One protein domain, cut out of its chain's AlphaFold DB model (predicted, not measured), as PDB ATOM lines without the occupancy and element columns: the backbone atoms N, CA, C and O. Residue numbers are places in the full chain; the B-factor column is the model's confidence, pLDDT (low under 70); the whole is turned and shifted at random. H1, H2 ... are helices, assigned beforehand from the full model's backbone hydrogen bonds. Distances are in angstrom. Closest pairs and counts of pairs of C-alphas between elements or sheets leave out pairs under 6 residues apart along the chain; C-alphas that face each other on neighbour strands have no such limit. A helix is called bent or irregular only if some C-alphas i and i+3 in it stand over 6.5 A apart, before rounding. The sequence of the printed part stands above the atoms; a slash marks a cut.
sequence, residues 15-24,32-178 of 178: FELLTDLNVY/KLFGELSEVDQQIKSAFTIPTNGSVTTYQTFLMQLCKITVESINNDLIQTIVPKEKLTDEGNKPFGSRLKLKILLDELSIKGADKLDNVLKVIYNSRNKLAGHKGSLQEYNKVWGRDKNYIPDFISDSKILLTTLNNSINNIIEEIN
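Overview. This is residues 15 to 24 and 32 to 178 of the 178 residues of an uncharacterized protein of Firmicutes bacterium ADurb.Bin419 (UniProt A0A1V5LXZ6). Look for a bundle of three helices, H3, H7 and H9, running up and down, each against the one before it, with H7 in the middle. H6 and H8 fold back on H7 along its two halves, H1 packs on H9, and H4 and H5 pack on H6. The printed part has 157 residues with nine named helices, H1 to H9 in order, and no named strand: all helix. It is compact, with a radius of gyration of the C-alphas of 16.1 A and spans of 43 by 37 by 30 A.

Along the chain. Find C-alpha 15 at (142.272, 106.941, 126.178), where H1, residues 15 to 24, begins. H2 is residues 44 to 47. H3, residues 56 to 72, runs 21.8 A with a kink of 25 degrees near residue 66; it is irregular, but only just: C-alphas 69 and 72 are 6.8 A apart. Then come H4, residues 76 to 82, H5, 85 to 88, H6, 98 to 108, H7, 114 to 132 and 26.7 A long, and H8, 138 to 144. H9, residues 155 to 177, runs 33.0 A to C-alpha 177 at (124.557, 108.643, 126.686).

Arrangement. H3 touches H7 at a steep tilt of 40 degrees, opposite ways, closest at C-alphas 63 and 128, 5.3 A. H7 touches H9 at a shallow tilt of 27 degrees, opposite ways, closest at C-alphas 117 and 169, 5.3 A. H6 and H7 form a helical hairpin, closest at C-alphas 103 and 114, 5.4 A; H7 and H8 form another, closest at C-alphas 130 and 141, 5.2 A. H9 touches H1 with residues 167 to 174 alone, closest at C-alphas 171 and 17, 6.5 A. H4 touches H6, closest at C-alphas 76 and 98, 6.2 A; H5 only just touches H6, with 3 pairs of C-alphas within 8 A, closest at C-alphas 88 and 101, 6.0 A. H2 is close to H3 but not clearly touching, closest at C-alphas 44 and 65, 6.4 A. Every O i to N i+4 pair is within hydrogen-bond range in H1, H4, H6, H7, H8 and H9; H3 has 12 of 13, and H2 and H5 are too short for such a pair.

Size, cuts and confidence. The two C-alphas farthest apart, those of Asn 53 and Glu 86, are 45.4 A apart. Residues 25 to 31 are cut out, and C-alphas 24 and 32 are 8.3 A apart across the cut. Of the links printed whole, none is long. Look for low confidence at residues 132 to 136, under 70; the mean pLDDT of the printed part is 93.1.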
ATOM      1  N   PHE A  15     142.206 106.741 124.729       94.38
ATOM      2  CA  PHE A  15     142.272 106.941 126.178       94.38
ATOM      3  C   PHE A  15     141.351 108.060 126.667       94.38
ATOM      4  O   PHE A  15     140.767 107.918 127.740       94.38
ATOM      5  N   GLU A  16     141.195 109.135 125.895       94.62
ATOM      6  CA  GLU A  16     140.222 110.198 126.182       94.62
ATOM      7  C   GLU A  16     138.797 109.637 126.180       94.62
ATOM      8  O   GLU A  16     138.105 109.720 127.189       94.62
ATOM      9  N   LEU A  17     138.412 108.921 125.122       96.81
ATOM     10  CA  LEU A  17     137.084 108.315 125.009       96.81
ATOM     11  C   LEU A  17     136.791 107.300 126.131       96.81
ATOM     12  O   LEU A  17     135.692 107.259 126.681       96.81
ATOM     13  N   LEU A  18     137.771 106.470 126.506       96.62
ATOM     14  CA  LEU A  18     137.618 105.555 127.644       96.62
ATOM     15  C   LEU A  18     137.504 106.309 128.975       96.62
ATOM     16  O   LEU A  18     136.815 105.844 129.883       96.62
ATOM     17  N   THR A  19     138.170 107.458 129.099       95.69
ATOM     18  CA  THR A  19     138.055 108.327 130.274       95.69
ATOM     19  C   THR A  19     136.654 108.918 130.363       95.69
ATOM     20  O   THR A  19     136.049 108.825 131.427       95.69
ATOM     21  N   ASP A  20     136.105 109.416 129.257       96.38
ATOM     22  CA  ASP A  20     134.756 109.989 129.205       96.38
ATOM     23  C   ASP A  20     133.684 108.952 129.566       96.38
ATOM     24  O   ASP A  20     132.842 109.198 130.433       96.38
ATOM     25  N   LEU A  21     133.765 107.741 128.996       96.50
ATOM     26  CA  LEU A  21     132.889 106.637 129.403       96.50
ATOM     27  C   LEU A  21     133.030 106.325 130.894       96.50
ATOM     28  O   LEU A  21     132.037 106.140 131.595       96.50
ATOM     29  N   ASN A  22     134.260 106.263 131.399       97.50
ATOM     30  CA  ASN A  22     134.497 105.979 132.807       97.50
ATOM     31  C   ASN A  22     133.939 107.054 133.737       97.50
ATOM     32  O   ASN A  22     133.468 106.698 134.814       97.50
ATOM     33  N   VAL A  23     133.983 108.330 133.348       96.94
ATOM     34  CA  VAL A  23     133.364 109.425 134.106       96.94
ATOM     35  C   VAL A  23     131.859 109.196 134.195       96.94
ATOM     36  O   VAL A  23     131.346 109.070 135.306       96.94
ATOM     37  N   TYR A  24     131.183 109.010 133.059       95.88
ATOM     38  CA  TYR A  24     129.739 108.762 133.031       95.88
ATOM     39  C   TYR A  24     129.338 107.555 133.893       95.88
ATOM     40  O   TYR A  24     128.442 107.644 134.736       95.88
ATOM     41  N   LYS A  32     134.076 102.623 137.471       97.31
ATOM     42  CA  LYS A  32     134.557 102.737 136.089       97.31
ATOM     43  C   LYS A  32     134.141 101.516 135.266       97.31
ATOM     44  O   LYS A  32     134.331 100.380 135.699       97.31
ATOM     45  N   LEU A  33     133.661 101.745 134.042       97.56
ATOM     46  CA  LEU A  33     133.322 100.677 133.093       97.56
ATOM     47  C   LEU A  33     134.557  99.932 132.572       97.56
ATOM     48  O   LEU A  33     134.519  98.717 132.387       97.56
ATOM     49  N   PHE A  34     135.645 100.661 132.350       96.94
ATOM     50  CA  PHE A  34     136.952 100.129 131.995       96.94
ATOM     51  C   PHE A  34     137.916 100.390 133.152       96.94
ATOM     52  O   PHE A  34     138.264 101.535 133.455       96.94
ATOM     53  N   GLY A  35     138.328  99.314 133.811       92.69
ATOM     54  CA  GLY A  35     139.273  99.311 134.912       92.69
ATOM     55  C   GLY A  35     140.662  99.792 134.511       92.69
ATOM     56  O   GLY A  35     141.012  99.944 133.337       92.69
ATOM     57  N   GLU A  36     141.476 100.053 135.525       87.81
ATOM     58  CA  GLU A  36     142.863 100.443 135.309       87.81
ATOM     59  C   GLU A  36     143.694  99.252 134.835       87.81
ATOM     60  O   GLU A  36     143.443  98.101 135.193       87.81
ATOM     61  N   LEU A  37     144.703  99.540 134.013       85.31
ATOM     62  CA  LEU A  37     145.700  98.538 133.672       85.31
ATOM     63  C   LEU A  37     146.435  98.112 134.943       85.31
ATOM     64  O   LEU A  37     146.736  98.946 135.799       85.31
ATOM     65  N   SER A  38     146.741  96.818 135.034       80.06
ATOM     66  CA  SER A  38     147.525  96.264 136.138       80.06
ATOM     67  C   SER A  38     148.882  96.971 136.277       80.06
ATOM     68  O   SER A  38     149.371  97.577 135.321       80.06
ATOM     69  N   GLU A  39     149.529  96.876 137.444       77.12
ATOM     70  CA  GLU A  39     150.851  97.489 137.678       77.12
ATOM     71  C   GLU A  39     151.880  97.086 136.613       77.12
ATOM     72  O   GLU A  39     152.610  97.930 136.096       77.12
ATOM     73  N   VAL A  40     151.869  95.812 136.207       77.50
ATOM     74  CA  VAL A  40     152.762  95.289 135.162       77.50
ATOM     75  C   VAL A  40     152.448  95.825 133.761       77.50
ATOM     76  O   VAL A  40     153.283  95.742 132.865       77.50
ATOM     77  N   ASP A  41     151.265  96.406 133.573       82.69
ATOM     78  CA  ASP A  41     150.759  96.919 132.302       82.69
ATOM     79  C   ASP A  41     150.705  98.451 132.241       82.69
ATOM     80  O   ASP A  41     150.335  99.011 131.209       82.69
ATOM     81  N   GLN A  42     151.110  99.165 133.296       79.94
ATOM     82  CA  GLN A  42     151.062 100.633 133.322       79.94
ATOM     83  C   GLN A  42     151.854 101.275 132.175       79.94
ATOM     84  O   GLN A  42     151.424 102.282 131.609       79.94
ATOM     85  N   GLN A  43     152.964 100.649 131.766       85.75
ATOM     86  CA  GLN A  43     153.798 101.114 130.652       85.75
ATOM     87  C   GLN A  43     153.071 101.095 129.298       85.75
ATOM     88  O   GLN A  43     153.479 101.802 128.375       85.75
ATOM     89  N   ILE A  44     151.975 100.337 129.163       88.50
ATOM     90  CA  ILE A  44     151.192 100.279 127.924       88.50
ATOM     91  C   ILE A  44     150.645 101.661 127.561       88.50
ATOM     92  O   ILE A  44     150.667 102.009 126.386       88.50
ATOM     93  N   LYS A  45     150.219 102.485 128.532       81.31
ATOM     94  CA  LYS A  45     149.674 103.825 128.237       81.31
ATOM     95  C   LYS A  45     150.670 104.713 127.489       81.31
ATOM     96  O   LYS A  45     150.275 105.457 126.601       81.31
ATOM     97  N   SER A  46     151.955 104.614 127.829       82.56
ATOM     98  CA  SER A  46     153.032 105.361 127.167       82.56
ATOM     99  C   SER A  46     153.574 104.683 125.908       82.56
ATOM    100  O   SER A  46     154.147 105.359 125.061       82.56
ATOM    101  N   ALA A  47     153.436 103.359 125.792       87.00
ATOM    102  CA  ALA A  47     154.037 102.570 124.715       87.00
ATOM    103  C   ALA A  47     153.065 102.214 123.577       87.00
ATOM    104  O   ALA A  47     153.512 101.761 122.524       87.00
ATOM    105  N   PHE A  48     151.754 102.365 123.782       94.31
ATOM    106  CA  PHE A  48     150.743 101.989 122.799       94.31
ATOM    107  C   PHE A  48     150.807 102.902 121.570       94.31
ATOM    108  O   PHE A  48     150.538 104.099 121.649       94.31
ATOM    109  N   THR A  49     151.159 102.316 120.428       94.12
ATOM    110  CA  THR A  49     151.284 103.018 119.150       94.12
ATOM    111  C   THR A  49     150.923 102.100 117.990       94.12
ATOM    112  O   THR A  49     151.150 100.888 118.051       94.12
ATOM    113  N   ILE A  50     150.360 102.668 116.923       94.00
ATOM    114  CA  ILE A  50     150.199 101.966 115.650       94.00
ATOM    115  C   ILE A  50     151.586 101.501 115.154       94.00
ATOM    116  O   ILE A  50     152.524 102.301 115.120       94.00
ATOM    117  N   PRO A  51     151.740 100.233 114.723       93.19
ATOM    118  CA  PRO A  51     152.977  99.738 114.131       93.19
ATOM    119  C   PRO A  51     153.479 100.619 112.985       93.19
ATOM    120  O   PRO A  51     152.723 101.010 112.097       93.19
ATOM    121  N   THR A  52     154.786 100.869 112.963       91.12
ATOM    122  CA  THR A  52     155.466 101.616 111.890       91.12
ATOM    123  C   THR A  52     156.090 100.705 110.832       91.12
ATOM    124  O   THR A  52     156.664 101.183 109.858       91.12
ATOM    125  N   ASN A  53     155.982  99.385 111.009       89.81
ATOM    126  CA  ASN A  53     156.478  98.373 110.085       89.81
ATOM    127  C   ASN A  53     155.495  97.191 109.987       89.81
ATOM    128  O   ASN A  53     154.597  97.038 110.814       89.81
ATOM    129  N   GLY A  54     155.681  96.343 108.973       83.12
ATOM    130  CA  GLY A  54     154.851  95.159 108.724       83.12
ATOM    131  C   GLY A  54     155.252  93.908 109.516       83.12
ATOM    132  O   GLY A  54     154.908  92.802 109.106       83.12
ATOM    133  N   SER A  55     156.016  94.032 110.607       90.62
ATOM    134  CA  SER A  55     156.436  92.872 111.400       90.62
ATOM    135  C   SER A  55     155.250  92.236 112.121       90.62
ATOM    136  O   SER A  55     154.518  92.908 112.853       90.62
ATOM    137  N   VAL A  56     155.116  90.912 111.986       90.81
ATOM    138  CA  VAL A  56     154.130  90.117 112.736       90.81
ATOM    139  C   VAL A  56     154.293  90.349 114.238       90.81
ATOM    140  O   VAL A  56     153.300  90.550 114.927       90.81
ATOM    141  N   THR A  57     155.527  90.379 114.746       91.38
ATOM    142  CA  THR A  57     155.799  90.560 116.178       91.38
ATOM    143  C   THR A  57     155.337  91.927 116.671       91.38
ATOM    144  O   THR A  57     154.645  92.010 117.681       91.38
ATOM    145  N   THR A  58     155.652  92.999 115.938       92.75
ATOM    146  CA  THR A  58     155.209  94.355 116.300       92.75
ATOM    147  C   THR A  58     153.684  94.449 116.299       92.75
ATOM    148  O   THR A  58     153.095  95.022 117.215       92.75
ATOM    149  N   TYR A  59     153.027  93.822 115.325       94.75
ATOM    150  CA  TYR A  59     151.572  93.797 115.271       94.75
ATOM    151  C   TYR A  59     150.933  92.932 116.370       94.75
ATOM    152  O   TYR A  59     149.921  93.318 116.951       94.75
ATOM    153  N   GLN A  60     151.539  91.798 116.732       94.00
ATOM    154  CA  GLN A  60     151.112  90.994 117.881       94.00
ATOM    155  C   GLN A  60     151.197  91.796 119.188       94.00
ATOM    156  O   GLN A  60     150.270  91.732 119.997       94.00
ATOM    157  N   THR A  61     152.262  92.586 119.382       93.56
ATOM    158  CA  THR A  61     152.387  93.498 120.530       93.56
ATOM    159  C   THR A  61     151.278  94.546 120.532       93.56
ATOM    160  O   THR A  61     150.624  94.721 121.560       93.56
ATOM    161  N   PHE A  62     151.006  95.179 119.387       95.75
ATOM    162  CA  PHE A  62     149.896  96.124 119.240       95.75
ATOM    163  C   PHE A  62     148.546  95.488 119.611       95.75
ATOM    164  O   PHE A  62     147.815  96.029 120.439       95.75
ATOM    165  N   LEU A  63     148.229  94.309 119.064       95.75
ATOM    166  CA  LEU A  63     146.982  93.592 119.355       95.75
ATOM    167  C   LEU A  63     146.864  93.199 120.830       95.75
ATOM    168  O   LEU A  63     145.778  93.276 121.403       95.75
ATOM    169  N   MET A  64     147.967  92.773 121.453       94.50
ATOM    170  CA  MET A  64     148.004  92.458 122.880       94.50
ATOM    171  C   MET A  64     147.685  93.696 123.720       94.50
ATOM    172  O   MET A  64     146.811  93.633 124.581       94.50
ATOM    173  N   GLN A  65     148.363  94.814 123.458       95.75
ATOM    174  CA  GLN A  65     148.143  96.067 124.176       95.75
ATOM    175  C   GLN A  65     146.714  96.576 123.981       95.75
ATOM    176  O   GLN A  65     146.039  96.878 124.961       95.75
ATOM    177  N   LEU A  66     146.217  96.588 122.743       96.75
ATOM    178  CA  LEU A  66     144.853  97.012 122.437       96.75
ATOM    179  C   LEU A  66     143.816  96.139 123.157       96.75
ATOM    180  O   LEU A  66     142.859  96.662 123.721       96.75
ATOM    181  N   CYS A  67     144.015  94.819 123.192       95.56
ATOM    182  CA  CYS A  67     143.145  93.891 123.916       95.56
ATOM    183  C   CYS A  67     143.155  94.147 125.433       95.56
ATOM    184  O   CYS A  67     142.093  94.110 126.052       95.56
ATOM    185  N   LYS A  68     144.322  94.458 126.016       95.38
ATOM    186  CA  LYS A  68     144.454  94.821 127.436       95.38
ATOM    187  C   LYS A  68     143.743  96.128 127.779       95.38
ATOM    188  O   LYS A  68     143.007  96.187 128.755       95.38
ATOM    189  N   ILE A  69     143.930  97.153 126.944       96.31
ATOM    190  CA  ILE A  69     143.300  98.473 127.103       96.31
ATOM    191  C   ILE A  69     141.774  98.383 127.000       96.31
ATOM    192  O   ILE A  69     141.086  99.182 127.631       96.31
ATOM    193  N   THR A  70     141.246  97.434 126.219       96.56
ATOM    194  CA  THR A  70     139.820  97.372 125.869       96.56
ATOM    195  C   THR A  70     139.095  96.184 126.491       96.56
ATOM    196  O   THR A  70     138.334  96.350 127.427       96.56
ATOM    197  N   VAL A  71     139.283  94.972 125.971       96.69
ATOM    198  CA  VAL A  71     138.475  93.796 126.328       96.69
ATOM    199  C   VAL A  71     138.779  93.298 127.739       96.69
ATOM    200  O   VAL A  71     137.861  92.894 128.452       96.69
ATOM    201  N   GLU A  72     140.052  93.292 128.133       95.44
ATOM    202  CA  GLU A  72     140.468  92.788 129.450       95.44
ATOM    203  C   GLU A  72     140.224  93.796 130.572       95.44
ATOM    204  O   GLU A  72     140.038  93.386 131.712       95.44
ATOM    205  N   SER A  73     140.175  95.091 130.256       96.06
ATOM    206  CA  SER A  73     139.875  96.140 131.229       96.06
ATOM    207  C   SER A  73     138.377  96.281 131.520       96.06
ATOM    208  O   SER A  73     138.024  96.990 132.452       96.06
ATOM    209  N   ILE A  74     137.477  95.616 130.783       98.12
ATOM    210  CA  ILE A  74     136.032  95.664 131.065       98.12
ATOM    211  C   ILE A  74     135.758  95.219 132.509       98.12
ATOM    212  O   ILE A  74     136.061  94.086 132.897       98.12
ATOM    213  N   ASN A  75     135.116  96.094 133.282       97.62
ATOM    214  CA  ASN A  75     134.746  95.854 134.668       97.62
ATOM    215  C   ASN A  75     133.513  94.941 134.746       97.62
ATOM    216  O   ASN A  75     132.360  95.375 134.729       97.62
ATOM    217  N   ASN A  76     133.774  93.637 134.809       96.88
ATOM    218  CA  ASN A  76     132.733  92.620 134.916       96.88
ATOM    219  C   ASN A  76     131.933  92.705 136.217       96.88
ATOM    220  O   ASN A  76     130.792  92.238 136.229       96.88
ATOM    221  N   ASP A  77     132.522  93.235 137.286       96.31
ATOM    222  CA  ASP A  77     131.866  93.325 138.586       96.31
ATOM    223  C   ASP A  77     130.835  94.449 138.552       96.31
ATOM    224  O   ASP A  77     129.670  94.199 138.856       96.31
ATOM    225  N   LEU A  78     131.203  95.623 138.019       97.50
ATOM    226  CA  LEU A  78     130.253  96.706 137.750       97.50
ATOM    227  C   LEU A  78     129.075  96.218 136.899       97.50
ATOM    228  O   LEU A  78     127.924  96.418 137.280       97.50
ATOM    229  N   ILE A  79     129.337  95.529 135.782       98.00
ATOM    230  CA  ILE A  79     128.262  95.019 134.912       98.00
ATOM    231  C   ILE A  79     127.307  94.102 135.691       98.00
ATOM    232  O   ILE A  79     126.095  94.200 135.519       98.00
ATOM    233  N   GLN A  80     127.831  93.243 136.570       96.69
ATOM    234  CA  GLN A  80     127.022  92.332 137.386       96.69
ATOM    235  C   GLN A  80     126.193  93.043 138.463       96.69
ATOM    236  O   GLN A  80     125.209  92.474 138.928       96.69
ATOM    237  N   THR A  81     126.550  94.272 138.849       96.62
ATOM    238  CA  THR A  81     125.700  95.093 139.733       96.62
ATOM    239  C   THR A  81     124.509  95.719 139.007       96.62
ATOM    240  O   THR A  81     123.506  96.030 139.643       96.62
ATOM    241  N   ILE A  82     124.605  95.893 137.684       96.50
ATOM    242  CA  ILE A  82     123.595  96.578 136.864       96.50
ATOM    243  C   ILE A  82     122.675  95.571 136.166       96.50
ATOM    244  O   ILE A  82     121.461  95.764 136.112       96.50
ATOM    245  N   VAL A  83     123.248  94.500 135.612       97.25
ATOM    246  CA  VAL A  83     122.533  93.518 134.795       97.25
ATOM    247  C   VAL A  83     122.287  92.237 135.600       97.25
ATOM    248  O   VAL A  83     123.245  91.665 136.129       97.25
ATOM    249  N   PRO A  84     121.038  91.724 135.649       95.00
ATOM    250  CA  PRO A  84     120.721  90.463 136.310       95.00
ATOM    251  C   PRO A  84     121.560  89.295 135.785       95.00
ATOM    252  O   PRO A  84     121.802  89.169 134.580       95.00
ATOM    253  N   LYS A  85     121.977  88.405 136.690       93.31
ATOM    254  CA  LYS A  85     122.885  87.290 136.388       93.31
ATOM    255  C   LYS A  85     122.357  86.385 135.275       93.31
ATOM    256  O   LYS A  85     123.148  85.921 134.461       93.31
ATOM    257  N   GLU A  86     121.047  86.173 135.219       94.00
ATOM    258  CA  GLU A  86     120.371  85.309 134.246       94.00
ATOM    259  C   GLU A  86     120.573  85.801 132.809       94.00
ATOM    260  O   GLU A  86     120.632  85.000 131.882       94.00
ATOM    261  N   LYS A  87     120.733  87.119 132.619       96.12
ATOM    262  CA  LYS A  87     121.046  87.711 131.311       96.12
ATOM    263  C   LYS A  87     122.528  87.596 130.956       96.12
ATOM    264  O   LYS A  87     122.887  87.763 129.796       96.12
ATOM    265  N   LEU A  88     123.397  87.324 131.931       96.50
ATOM    266  CA  LEU A  88     124.855  87.269 131.775       96.50
ATOM    267  C   LEU A  88     125.405  85.838 131.645       96.50
ATOM    268  O   LEU A  88     126.628  85.648 131.666       96.50
ATOM    269  N   THR A  89     124.529  84.844 131.512       94.94
ATOM    270  CA  THR A  89     124.876  83.426 131.371       94.94
ATOM    271  C   THR A  89     124.208  82.791 130.155       94.94
ATOM    272  O   THR A  89     123.141  83.226 129.734       94.94
ATOM    273  N   ASP A  90     124.821  81.742 129.605       92.06
ATOM    274  CA  ASP A  90     124.187  80.898 128.589       92.06
ATOM    275  C   ASP A  90     123.145  79.933 129.190       92.06
ATOM    276  O   ASP A  90     122.938  79.883 130.403       92.06
ATOM    277  N   GLU A  91     122.501  79.134 128.331       88.50
ATOM    278  CA  GLU A  91     121.506  78.119 128.717       88.50
ATOM    279  C   GLU A  91     122.037  77.095 129.743       88.50
ATOM    280  O   GLU A  91     121.261  76.475 130.466       88.50
ATOM    281  N   GLY A  92     123.362  76.928 129.836       90.56
ATOM    282  CA  GLY A  92     124.039  76.055 130.793       90.56
ATOM    283  C   GLY A  92     124.504  76.761 132.070       90.56
ATOM    284  O   GLY A  92     125.317  76.194 132.800       90.56
ATOM    285  N   ASN A  93     124.038  77.985 132.346       89.00
ATOM    286  CA  ASN A  93     124.497  78.852 133.441       89.00
ATOM    287  C   ASN A  93     125.990  79.221 133.379       89.00
ATOM    288  O   ASN A  93     126.579  79.643 134.382       89.00
ATOM    289  N   LYS A  94     126.637  79.082 132.218       94.25
ATOM    290  CA  LYS A  94     128.033  79.482 132.060       94.25
ATOM    291  C   LYS A  94     128.101  80.990 131.800       94.25
ATOM    292  O   LYS A  94     127.398  81.485 130.921       94.25
ATOM    293  N   PRO A  95     128.955  81.740 132.518       93.44
ATOM    294  CA  PRO A  95     129.045  83.182 132.343       93.44
ATOM    295  C   PRO A  95     129.576  83.545 130.955       93.44
ATOM    296  O   PRO A  95     130.562  82.974 130.477       93.44
ATOM    297  N   PHE A  96     128.960  84.552 130.340       96.56
ATOM    298  CA  PHE A  96     129.478  85.147 129.118       96.56
ATOM    299  C   PHE A  96     130.827  85.839 129.356       96.56
ATOM    300  O   PHE A  96     131.138  86.306 130.455       96.56
ATOM    301  N   GLY A  97     131.647  85.923 128.305       95.75
ATOM    302  CA  GLY A  97     132.899  86.686 128.348       95.75
ATOM    303  C   GLY A  97     132.654  88.197 128.434       95.75
ATOM    304  O   GLY A  97     131.599  88.673 128.009       95.75
ATOM    305  N   SER A  98     133.647  88.956 128.914       96.88
ATOM    306  CA  SER A  98     133.515  90.390 129.238       96.88
ATOM    307  C   SER A  98     132.916  91.229 128.110       96.88
ATOM    308  O   SER A  98     132.035  92.048 128.340       96.88
ATOM    309  N   ARG A  99     133.330  90.970 126.865       97.50
ATOM    310  CA  ARG A  99     132.804  91.642 125.670       97.50
ATOM    311  C   ARG A  99     131.281  91.492 125.527       97.50
ATOM    312  O   ARG A  99     130.588  92.479 125.318       97.50
ATOM    313  N   LEU A 100     130.765  90.267 125.661       97.56
ATOM    314  CA  LEU A 100     129.324  90.017 125.554       97.56
ATOM    315  C   LEU A 100     128.569  90.606 126.744       97.56
ATOM    316  O   LEU A 100     127.498  91.165 126.553       97.56
ATOM    317  N   LYS A 101     129.139  90.535 127.953       98.25
ATOM    318  CA  LYS A 101     128.561  91.191 129.132       98.25
ATOM    319  C   LYS A 101     128.433  92.705 128.927       98.25
ATOM    320  O   LYS A 101     127.387  93.263 129.233       98.25
ATOM    321  N   LEU A 102     129.456  93.351 128.355       98.44
ATOM    322  CA  LEU A 102     129.410  94.770 127.994       98.44
ATOM    323  C   LEU A 102     128.321  95.051 126.954       98.44
ATOM    324  O   LEU A 102     127.545  95.980 127.138       98.44
ATOM    325  N   LYS A 103     128.228  94.242 125.893       98.50
ATOM    326  CA  LYS A 103     127.156  94.370 124.896       98.50
ATOM    327  C   LYS A 103     125.776  94.324 125.555       98.50
ATOM    328  O   LYS A 103     124.980  95.222 125.328       98.50
ATOM    329  N   ILE A 104     125.534  93.324 126.404       98.38
ATOM    330  CA  ILE A 104     124.261  93.159 127.116       98.38
ATOM    331  C   ILE A 104     123.976  94.383 127.989       98.38
ATOM    332  O   ILE A 104     122.874  94.906 127.932       98.38
ATOM    333  N   LEU A 105     124.957  94.884 128.746       98.19
ATOM    334  CA  LEU A 105     124.789  96.124 129.509       98.19
ATOM    335  C   LEU A 105     124.348  97.286 128.606       98.19
ATOM    336  O   LEU A 105     123.399  97.986 128.939       98.19
ATOM    337  N   LEU A 106     125.016  97.501 127.473       97.88
ATOM    338  CA  LEU A 106     124.676  98.593 126.558       97.88
ATOM    339  C   LEU A 106     123.285  98.406 125.929       97.88
ATOM    340  O   LEU A 106     122.539  99.377 125.817       97.88
ATOM    341  N   ASP A 107     122.912  97.168 125.590       97.75
ATOM    342  CA  ASP A 107     121.576  96.818 125.095       97.75
ATOM    343  C   ASP A 107     120.495  97.117 126.157       97.75
ATOM    344  O   ASP A 107     119.469  97.719 125.844       97.75
ATOM    345  N   GLU A 108     120.737  96.779 127.430       95.94
ATOM    346  CA  GLU A 108     119.833  97.098 128.551       95.94
ATOM    347  C   GLU A 108     119.678  98.612 128.762       95.94
ATOM    348  O   GLU A 108     118.612  99.087 129.153       95.94
ATOM    349  N   LEU A 109     120.723  99.385 128.453       95.62
ATOM    350  CA  LEU A 109     120.691 100.847 128.454       95.62
ATOM    351  C   LEU A 109     120.094 101.443 127.169       95.62
ATOM    352  O   LEU A 109     120.059 102.662 127.030       95.62
ATOM    353  N   SER A 110     119.595 100.608 126.249       96.44
ATOM    354  CA  SER A 110     119.025 101.014 124.956       96.44
ATOM    355  C   SER A 110     119.994 101.793 124.053       96.44
ATOM    356  O   SER A 110     119.566 102.613 123.239       96.44
ATOM    357  N   ILE A 111     121.298 101.523 124.173       96.62
ATOM    358  CA  ILE A 111     122.353 102.147 123.368       96.62
ATOM    359  C   ILE A 111     122.466 101.405 122.032       96.62
ATOM    360  O   ILE A 111     122.883 100.249 121.968       96.62
ATOM    361  N   LYS A 112     122.141 102.082 120.930       95.44
ATOM    362  CA  LYS A 112     122.134 101.527 119.566       95.44
ATOM    363  C   LYS A 112     123.537 101.154 119.089       95.44
ATOM    364  O   LYS A 112     123.696 100.228 118.294       95.44
ATOM    365  N   GLY A 113     124.565 101.850 119.575       95.25
ATOM    366  CA  GLY A 113     125.970 101.558 119.287       95.25
ATOM    367  C   GLY A 113     126.504 100.221 119.830       95.25
ATOM    368  O   GLY A 113     127.628  99.848 119.476       95.25
ATOM    369  N   ALA A 114     125.736  99.483 120.645       97.12
ATOM    370  CA  ALA A 114     126.179  98.261 121.324       97.12
ATOM    371  C   ALA A 114     126.733  97.190 120.369       97.12
ATOM    372  O   ALA A 114     127.870  96.740 120.533       97.12
ATOM    373  N   ASP A 115     125.983  96.832 119.321       97.62
ATOM    374  CA  ASP A 115     126.402  95.826 118.333       97.62
ATOM    375  C   ASP A 115     127.689  96.231 117.606       97.62
ATOM    376  O   ASP A 115     128.557  95.403 117.309       97.62
ATOM    377  N   LYS A 116     127.840  97.523 117.306       97.44
ATOM    378  CA  LYS A 116     129.008  98.035 116.589       97.44
ATOM    379  C   LYS A 116     130.264  97.964 117.461       97.44
ATOM    380  O   LYS A 116     131.319  97.560 116.964       97.44
ATOM    381  N   LEU A 117     130.156  98.317 118.746       98.19
ATOM    382  CA  LEU A 117     131.258  98.171 119.697       98.19
ATOM    383  C   LEU A 117     131.600  96.692 119.925       98.19
ATOM    384  O   LEU A 117     132.768  96.307 119.860       98.19
ATOM    385  N   ASP A 118     130.591  95.844 120.121       98.38
ATOM    386  CA  ASP A 118     130.772  94.403 120.306       98.38
ATOM    387  C   ASP A 118     131.528  93.766 119.129       98.38
ATOM    388  O   ASP A 118     132.477  93.000 119.326       98.38
ATOM    389  N   ASN A 119     131.161  94.128 117.899       97.81
ATOM    390  CA  ASN A 119     131.800  93.619 116.693       97.81
ATOM    391  C   ASN A 119     133.275  94.026 116.589       97.81
ATOM    392  O   ASN A 119     134.119  93.168 116.324       97.81
ATOM    393  N   VAL A 120     133.628  95.293 116.837       98.06
ATOM    394  CA  VAL A 120     135.042  95.711 116.771       98.06
ATOM    395  C   VAL A 120     135.874  95.067 117.884       98.06
ATOM    396  O   VAL A 120     136.958  94.548 117.613       98.06
ATOM    397  N   LEU A 121     135.344  94.977 119.109       98.38
ATOM    398  CA  LEU A 121     136.010  94.286 120.217       98.38
ATOM    399  C   LEU A 121     136.203  92.790 119.925       98.38
ATOM    400  O   LEU A 121     137.238  92.214 120.267       98.38
ATOM    401  N   LYS A 122     135.242  92.154 119.243       97.81
ATOM    402  CA  LYS A 122     135.350  90.761 118.785       97.81
ATOM    403  C   LYS A 122     136.487  90.589 117.785       97.81
ATOM    404  O   LYS A 122     137.247  89.629 117.908       97.81
ATOM    405  N   VAL A 123     136.614  91.494 116.811       97.19
ATOM    406  CA  VAL A 123     137.705  91.453 115.823       97.19
ATOM    407  C   VAL A 123     139.057  91.646 116.509       97.19
ATOM    408  O   VAL A 123     139.973  90.879 116.220       97.19
ATOM    409  N   ILE A 124     139.182  92.584 117.455       96.88
ATOM    410  CA  ILE A 124     140.410  92.804 118.243       96.88
ATOM    411  C   ILE A 124     140.804  91.528 118.999       96.88
ATOM    412  O   ILE A 124     141.907  91.004 118.819       96.88
ATOM    413  N   TYR A 125     139.882  90.986 119.800       95.88
ATOM    414  CA  TYR A 125     140.121  89.797 120.620       95.88
ATOM    415  C   TYR A 125     140.482  88.573 119.770       95.88
ATOM    416  O   TYR A 125     141.451  87.863 120.050       95.88
ATOM    417  N   ASN A 126     139.736  88.336 118.689       95.31
ATOM    418  CA  ASN A 126     139.993  87.207 117.802       95.31
ATOM    419  C   ASN A 126     141.283  87.389 117.003       95.31
ATOM    420  O   ASN A 126     142.014  86.417 116.847       95.31
ATOM    421  N   SER A 127     141.605  88.602 116.550       95.00
ATOM    422  CA  SER A 127     142.872  88.885 115.863       95.00
ATOM    423  C   SER A 127     144.056  88.560 116.761       95.00
ATOM    424  O   SER A 127     144.949  87.823 116.342       95.00
ATOM    425  N   ARG A 128     144.029  89.008 118.026       93.69
ATOM    426  CA  ARG A 128     145.046  88.637 119.019       93.69
ATOM    427  C   ARG A 128     145.140  87.118 119.161       93.69
ATOM    428  O   ARG A 128     146.222  86.562 119.021       93.69
ATOM    429  N   ASN A 129     144.027  86.425 119.393       91.81
ATOM    430  CA  ASN A 129     144.052  84.980 119.641       91.81
ATOM    431  C   ASN A 129     144.511  84.159 118.430       91.81
ATOM    432  O   ASN A 129     145.208  83.156 118.584       91.81
ATOM    433  N   LYS A 130     144.112  84.569 117.224       91.62
ATOM    434  CA  LYS A 130     144.403  83.856 115.976       91.62
ATOM    435  C   LYS A 130     145.760  84.199 115.377       91.62
ATOM    436  O   LYS A 130     146.253  83.407 114.581       91.62
ATOM    437  N   LEU A 131     146.373  85.313 115.776       86.94
ATOM    438  CA  LEU A 131     147.719  85.677 115.340       86.94
ATOM    439  C   LEU A 131     148.794  85.422 116.405       86.94
ATOM    440  O   LEU A 131     149.912  85.081 116.039       86.94
ATOM    441  N   ALA A 132     148.484  85.567 117.696       69.94
ATOM    442  CA  ALA A 132     149.454  85.500 118.797       69.94
ATOM    443  C   ALA A 132     149.334  84.247 119.692       69.94
ATOM    444  O   ALA A 132     150.146  84.064 120.594       69.94
ATOM    445  N   GLY A 133     148.333  83.381 119.484       60.41
ATOM    446  CA  GLY A 133     148.183  82.141 120.256       60.41
ATOM    447  C   GLY A 133     149.117  81.008 119.800       60.41
ATOM    448  O   GLY A 133     149.630  81.027 118.687       60.41
ATOM    449  N   HIS A 134     149.260  79.950 120.609       54.28
ATOM    450  CA  HIS A 134     150.064  78.749 120.284       54.28
ATOM    451  C   HIS A 134     149.644  78.010 118.994       54.28
ATOM    452  O   HIS A 134     150.411  77.213 118.463       54.28
ATOM    453  N   LYS A 135     148.426  78.259 118.491       55.03
ATOM    454  CA  LYS A 135     147.903  77.762 117.201       55.03
ATOM    455  C   LYS A 135     147.726  78.885 116.167       55.03
ATOM    456  O   LYS A 135     146.980  78.724 115.202       55.03
ATOM    457  N   GLY A 136     148.314  80.051 116.425       66.06
ATOM    458  CA  GLY A 136     148.135  81.243 115.614       66.06
ATOM    459  C   GLY A 136     148.751  81.079 114.229       66.06
ATOM    460  O   GLY A 136     149.827  80.504 114.080       66.06
ATOM    461  N   SER A 137     148.057  81.559 113.202       85.06
ATOM    462  CA  SER A 137     148.563  81.575 111.829       85.06
ATOM    463  C   SER A 137     147.955  82.736 111.051       85.06
ATOM    464  O   SER A 137     146.839  83.173 111.338       85.06
ATOM    465  N   LEU A 138     148.661  83.203 110.017       90.38
ATOM    466  CA  LEU A 138     148.136  84.221 109.101       90.38
ATOM    467  C   LEU A 138     146.816  83.782 108.451       90.38
ATOM    468  O   LEU A 138     145.929  84.603 108.258       90.38
ATOM    469  N   GLN A 139     146.645  82.482 108.190       92.00
ATOM    470  CA  GLN A 139     145.404  81.937 107.636       92.00
ATOM    471  C   GLN A 139     144.222  82.119 108.595       92.00
ATOM    472  O   GLN A 139     143.147  82.550 108.186       92.00
ATOM    473  N   GLU A 140     144.410  81.805 109.879       92.56
ATOM    474  CA  GLU A 140     143.370  81.989 110.896       92.56
ATOM    475  C   GLU A 140     143.092  83.467 111.169       92.56
ATOM    476  O   GLU A 140     141.938  83.843 111.369       92.56
ATOM    477  N   TYR A 141     144.123  84.312 111.133       94.12
ATOM    478  CA  TYR A 141     143.969  85.761 111.191       94.12
ATOM    479  C   TYR A 141     143.135  86.287 110.011       94.12
ATOM    480  O   TYR A 141     142.146  86.980 110.224       94.12
ATOM    481  N   ASN A 142     143.445  85.883 108.777       94.88
ATOM    482  CA  ASN A 142     142.702  86.296 107.585       94.88
ATOM    483  C   ASN A 142     141.219  85.903 107.640       94.88
ATOM    484  O   ASN A 142     140.371  86.689 107.220       94.88
ATOM    485  N   LYS A 143     140.882  84.751 108.238       94.00
ATOM    486  CA  LYS A 143     139.479  84.358 108.474       94.00
ATOM    487  C   LYS A 143     138.734  85.340 109.377       94.00
ATOM    488  O   LYS A 143     137.571  85.621 109.112       94.00
ATOM    489  N   VAL A 144     139.383  85.877 110.417       94.69
ATOM    490  CA  VAL A 144     138.778  86.899 111.296       94.69
ATOM    491  C   VAL A 144     138.403  88.149 110.499       94.69
ATOM    492  O   VAL A 144     137.376  88.764 110.771       94.69
ATOM    493  N   TRP A 145     139.208  88.485 109.492       94.94
ATOM    494  CA  TRP A 145     139.031  89.652 108.632       94.94
ATOM    495  C   TRP A 145     138.204  89.383 107.367       94.94
ATOM    496  O   TRP A 145     138.053  90.283 106.544       94.94
ATOM    497  N   GLY A 146     137.683  88.163 107.180       94.69
ATOM    498  CA  GLY A 146     136.928  87.788 105.980       94.69
ATOM    499  C   GLY A 146     137.756  87.814 104.688       94.69
ATOM    500  O   GLY A 146     137.209  88.034 103.611       94.69
ATOM    501  N   ARG A 147     139.076  87.633 104.789       95.62
ATOM    502  CA  ARG A 147     140.024  87.682 103.666       95.62
ATOM    503  C   ARG A 147     140.351  86.284 103.155       95.62
ATOM    504  O   ARG A 147     140.152  85.290 103.854       95.62
ATOM    505  N   ASP A 148     140.921  86.217 101.951       95.12
ATOM    506  CA  ASP A 148     141.492  84.972 101.435       95.12
ATOM    507  C   ASP A 148     142.574  84.428 102.385       95.12
ATOM    508  O   ASP A 148     143.341  85.183 102.984       95.12
ATOM    509  N   LYS A 149     142.660  83.099 102.511       90.88
ATOM    510  CA  LYS A 149     143.607  82.438 103.424       90.88
ATOM    511  C   LYS A 149     145.071  82.799 103.139       90.88
ATOM    512  O   LYS A 149     145.861  82.840 104.078       90.88
ATOM    513  N   ASN A 150     145.414  83.074 101.881       91.75
ATOM    514  CA  ASN A 150     146.761  83.407 101.423       91.75
ATOM    515  C   ASN A 150     146.983  84.920 101.282       91.75
ATOM    516  O   ASN A 150     148.037  85.334 100.801       91.75
ATOM    517  N   TYR A 151     146.011  85.746 101.676       94.12
ATOM    518  CA  TYR A 151     146.177  87.194 101.693       94.12
ATOM    519  C   TYR A 151     147.368  87.582 102.574       94.12
ATOM    520  O   TYR A 151     147.517  87.070 103.684       94.12
ATOM    521  N   ILE A 152     148.206  88.494 102.084       91.88
ATOM    522  CA  ILE A 152     149.337  89.039 102.836       91.88
ATOM    523  C   ILE A 152     148.843  90.302 103.547       91.88
ATOM    524  O   ILE A 152     148.550  91.285 102.864       91.88
ATOM    525  N   PRO A 153     148.713  90.301 104.887       92.56
ATOM    526  CA  PRO A 153     148.180  91.453 105.593       92.56
ATOM    527  C   PRO A 153     149.116  92.656 105.580       92.56
ATOM    528  O   PRO A 153     150.322  92.519 105.782       92.56
ATOM    529  N   ASP A 154     148.530  93.843 105.447       95.00
ATOM    530  CA  ASP A 154     149.180  95.094 105.820       95.00
ATOM    531  C   ASP A 154     148.807  95.425 107.267       95.00
ATOM    532  O   ASP A 154     147.751  95.989 107.556       95.00
ATOM    533  N   PHE A 155     149.692  95.068 108.195       94.56
ATOM    534  CA  PHE A 155     149.456  95.285 109.619       94.56
ATOM    535  C   PHE A 155     149.397  96.757 110.029       94.56
ATOM    536  O   PHE A 155     148.773  97.073 111.044       94.56
ATOM    537  N   ILE A 156     149.996  97.669 109.260       95.88
ATOM    538  CA  ILE A 156     149.908  99.107 109.533       95.88
ATOM    539  C   ILE A 156     148.487  99.577 109.211       95.88
ATOM    540  O   ILE A 156     147.852 100.258 110.021       95.88
ATOM    541  N   SER A 157     147.974  99.183 108.044       95.94
ATOM    542  CA  SER A 157     146.601  99.479 107.626       95.94
ATOM    543  C   SER A 157     145.575  98.843 108.568       95.94
ATOM    544  O   SER A 157     144.677  99.527 109.060       95.94
ATOM    545  N   ASP A 158     145.760  97.569 108.915       96.44
ATOM    546  CA  ASP A 158     144.871  96.840 109.824       96.44
ATOM    547  C   ASP A 158     144.791  97.513 111.199       96.44
ATOM    548  O   ASP A 158     143.700  97.719 111.735       96.44
ATOM    549  N   SER A 159     145.933  97.943 111.742       96.62
ATOM    550  CA  SER A 159     145.989  98.661 113.019       96.62
ATOM    551  C   SER A 159     145.211  99.978 112.974       96.62
ATOM    552  O   SER A 159     144.445 100.278 113.894       96.62
ATOM    553  N   LYS A 160     145.347 100.746 111.883       96.44
ATOM    554  CA  LYS A 160     144.601 101.999 111.671       96.44
ATOM    555  C   LYS A 160     143.099 101.753 111.582       96.44
ATOM    556  O   LYS A 160     142.329 102.499 112.190       96.44
ATOM    557  N   ILE A 161     142.683 100.714 110.854       96.75
ATOM    558  CA  ILE A 161     141.271 100.340 110.702       96.75
ATOM    559  C   ILE A 161     140.676  99.955 112.056       96.75
ATOM    560  O   ILE A 161     139.615 100.474 112.412       96.75
ATOM    561  N   LEU A 162     141.355  99.098 112.830       97.19
ATOM    562  CA  LEU A 162     140.887  98.680 114.154       97.19
ATOM    563  C   LEU A 162     140.702  99.875 115.083       97.19
ATOM    564  O   LEU A 162     139.624 100.049 115.649       97.19
ATOM    565  N   LEU A 163     141.733 100.709 115.212       97.06
ATOM    566  CA  LEU A 163     141.725 101.811 116.163       97.06
ATOM    567  C   LEU A 163     140.723 102.903 115.775       97.06
ATOM    568  O   LEU A 163     139.982 103.391 116.622       97.06
ATOM    569  N   THR A 164     140.631 103.235 114.486       96.69
ATOM    570  CA  THR A 164     139.649 104.217 113.999       96.69
ATOM    571  C   THR A 164     138.222 103.711 114.190       96.69
ATOM    572  O   THR A 164     137.365 104.445 114.677       96.69
ATOM    573  N   THR A 165     137.960 102.444 113.852       97.44
ATOM    574  CA  THR A 165     136.629 101.841 114.024       97.44
ATOM    575  C   THR A 165     136.244 101.794 115.497       97.44
ATOM    576  O   THR A 165     135.116 102.142 115.833       97.44
ATOM    577  N   LEU A 166     137.180 101.423 116.375       98.44
ATOM    578  CA  LEU A 166     136.969 101.402 117.817       98.44
ATOM    579  C   LEU A 166     136.654 102.795 118.361       98.44
ATOM    580  O   LEU A 166     135.628 102.961 119.015       98.44
ATOM    581  N   ASN A 167     137.487 103.790 118.048       98.00
ATOM    582  CA  ASN A 167     137.279 105.166 118.494       98.00
ATOM    583  C   ASN A 167     135.919 105.696 118.041       98.00
ATOM    584  O   ASN A 167     135.201 106.292 118.833       98.00
ATOM    585  N   ASN A 168     135.533 105.439 116.792       97.81
ATOM    586  CA  ASN A 168     134.233 105.864 116.282       97.81
ATOM    587  C   ASN A 168     133.078 105.129 116.978       97.81
ATOM    588  O   ASN A 168     132.058 105.741 117.269       97.81
ATOM    589  N   SER A 169     133.211 103.830 117.260       98.06
ATOM    590  CA  SER A 169     132.184 103.081 117.994       98.06
ATOM    591  C   SER A 169     132.011 103.584 119.425       98.06
ATOM    592  O   SER A 169     130.879 103.718 119.874       98.06
ATOM    593  N   ILE A 170     133.107 103.890 120.126       98.00
ATOM    594  CA  ILE A 170     133.050 104.441 121.486       98.00
ATOM    595  C   ILE A 170     132.483 105.865 121.469       98.00
ATOM    596  O   ILE A 170     131.604 106.174 122.263       98.00
ATOM    597  N   ASN A 171     132.938 106.711 120.542       97.38
ATOM    598  CA  ASN A 171     132.448 108.081 120.402       97.38
ATOM    599  C   ASN A 171     130.933 108.123 120.163       97.38
ATOM    600  O   ASN A 171     130.239 108.884 120.818       97.38
ATOM    601  N   ASN A 172     130.416 107.254 119.291       96.44
ATOM    602  CA  ASN A 172     128.973 107.146 119.071       96.44
ATOM    603  C   ASN A 172     128.220 106.784 120.361       96.44
ATOM    604  O   ASN A 172     127.161 107.334 120.618       96.44
ATOM    605  N   ILE A 173     128.767 105.888 121.188       97.56
ATOM    606  CA  ILE A 173     128.148 105.539 122.475       97.56
ATOM    607  C   ILE A 173     128.147 106.742 123.419       97.56
ATOM    608  O   ILE A 173     127.140 106.984 124.073       97.56
ATOM    609  N   ILE A 174     129.246 107.501 123.478       96.38
ATOM    610  CA  ILE A 174     129.336 108.726 124.287       96.38
ATOM    611  C   ILE A 174     128.284 109.751 123.840       96.38
ATOM    612  O   ILE A 174     127.629 110.358 124.679       96.38
ATOM    613  N   GLU A 175     128.079 109.916 122.532       95.38
ATOM    614  CA  GLU A 175     127.037 110.794 121.980       95.38
ATOM    615  C   GLU A 175     125.608 110.318 122.296       95.38
ATOM    616  O   GLU A 175     124.697 111.135 122.326       95.38
ATOM    617  N   GLU A 176     125.393 109.019 122.517       94.00
ATOM    618  CA  GLU A 176     124.076 108.459 122.850       94.00
ATOM    619  C   GLU A 176     123.733 108.537 124.348       94.00
ATOM    620  O   GLU A 176     122.557 108.470 124.705       94.00
ATOM    621  N   ILE A 177     124.740 108.624 125.223       91.12
ATOM    622  CA  ILE A 177     124.557 108.643 126.686       91.12
ATOM    623  C   ILE A 177     124.636 110.046 127.304       91.12
ATOM    624  O   ILE A 177     124.251 110.198 128.465       91.12
ATOM    625  N   ASN A 178     125.132 111.029 126.548       80.06
ATOM    626  CA  ASN A 178     125.127 112.455 126.889       80.06
ATOM    627  C   ASN A 178     123.852 113.139 126.386       80.06
ATOM    628  O   ASN A 178     123.344 114.020 127.115       80.06
TER     629      ASN A 178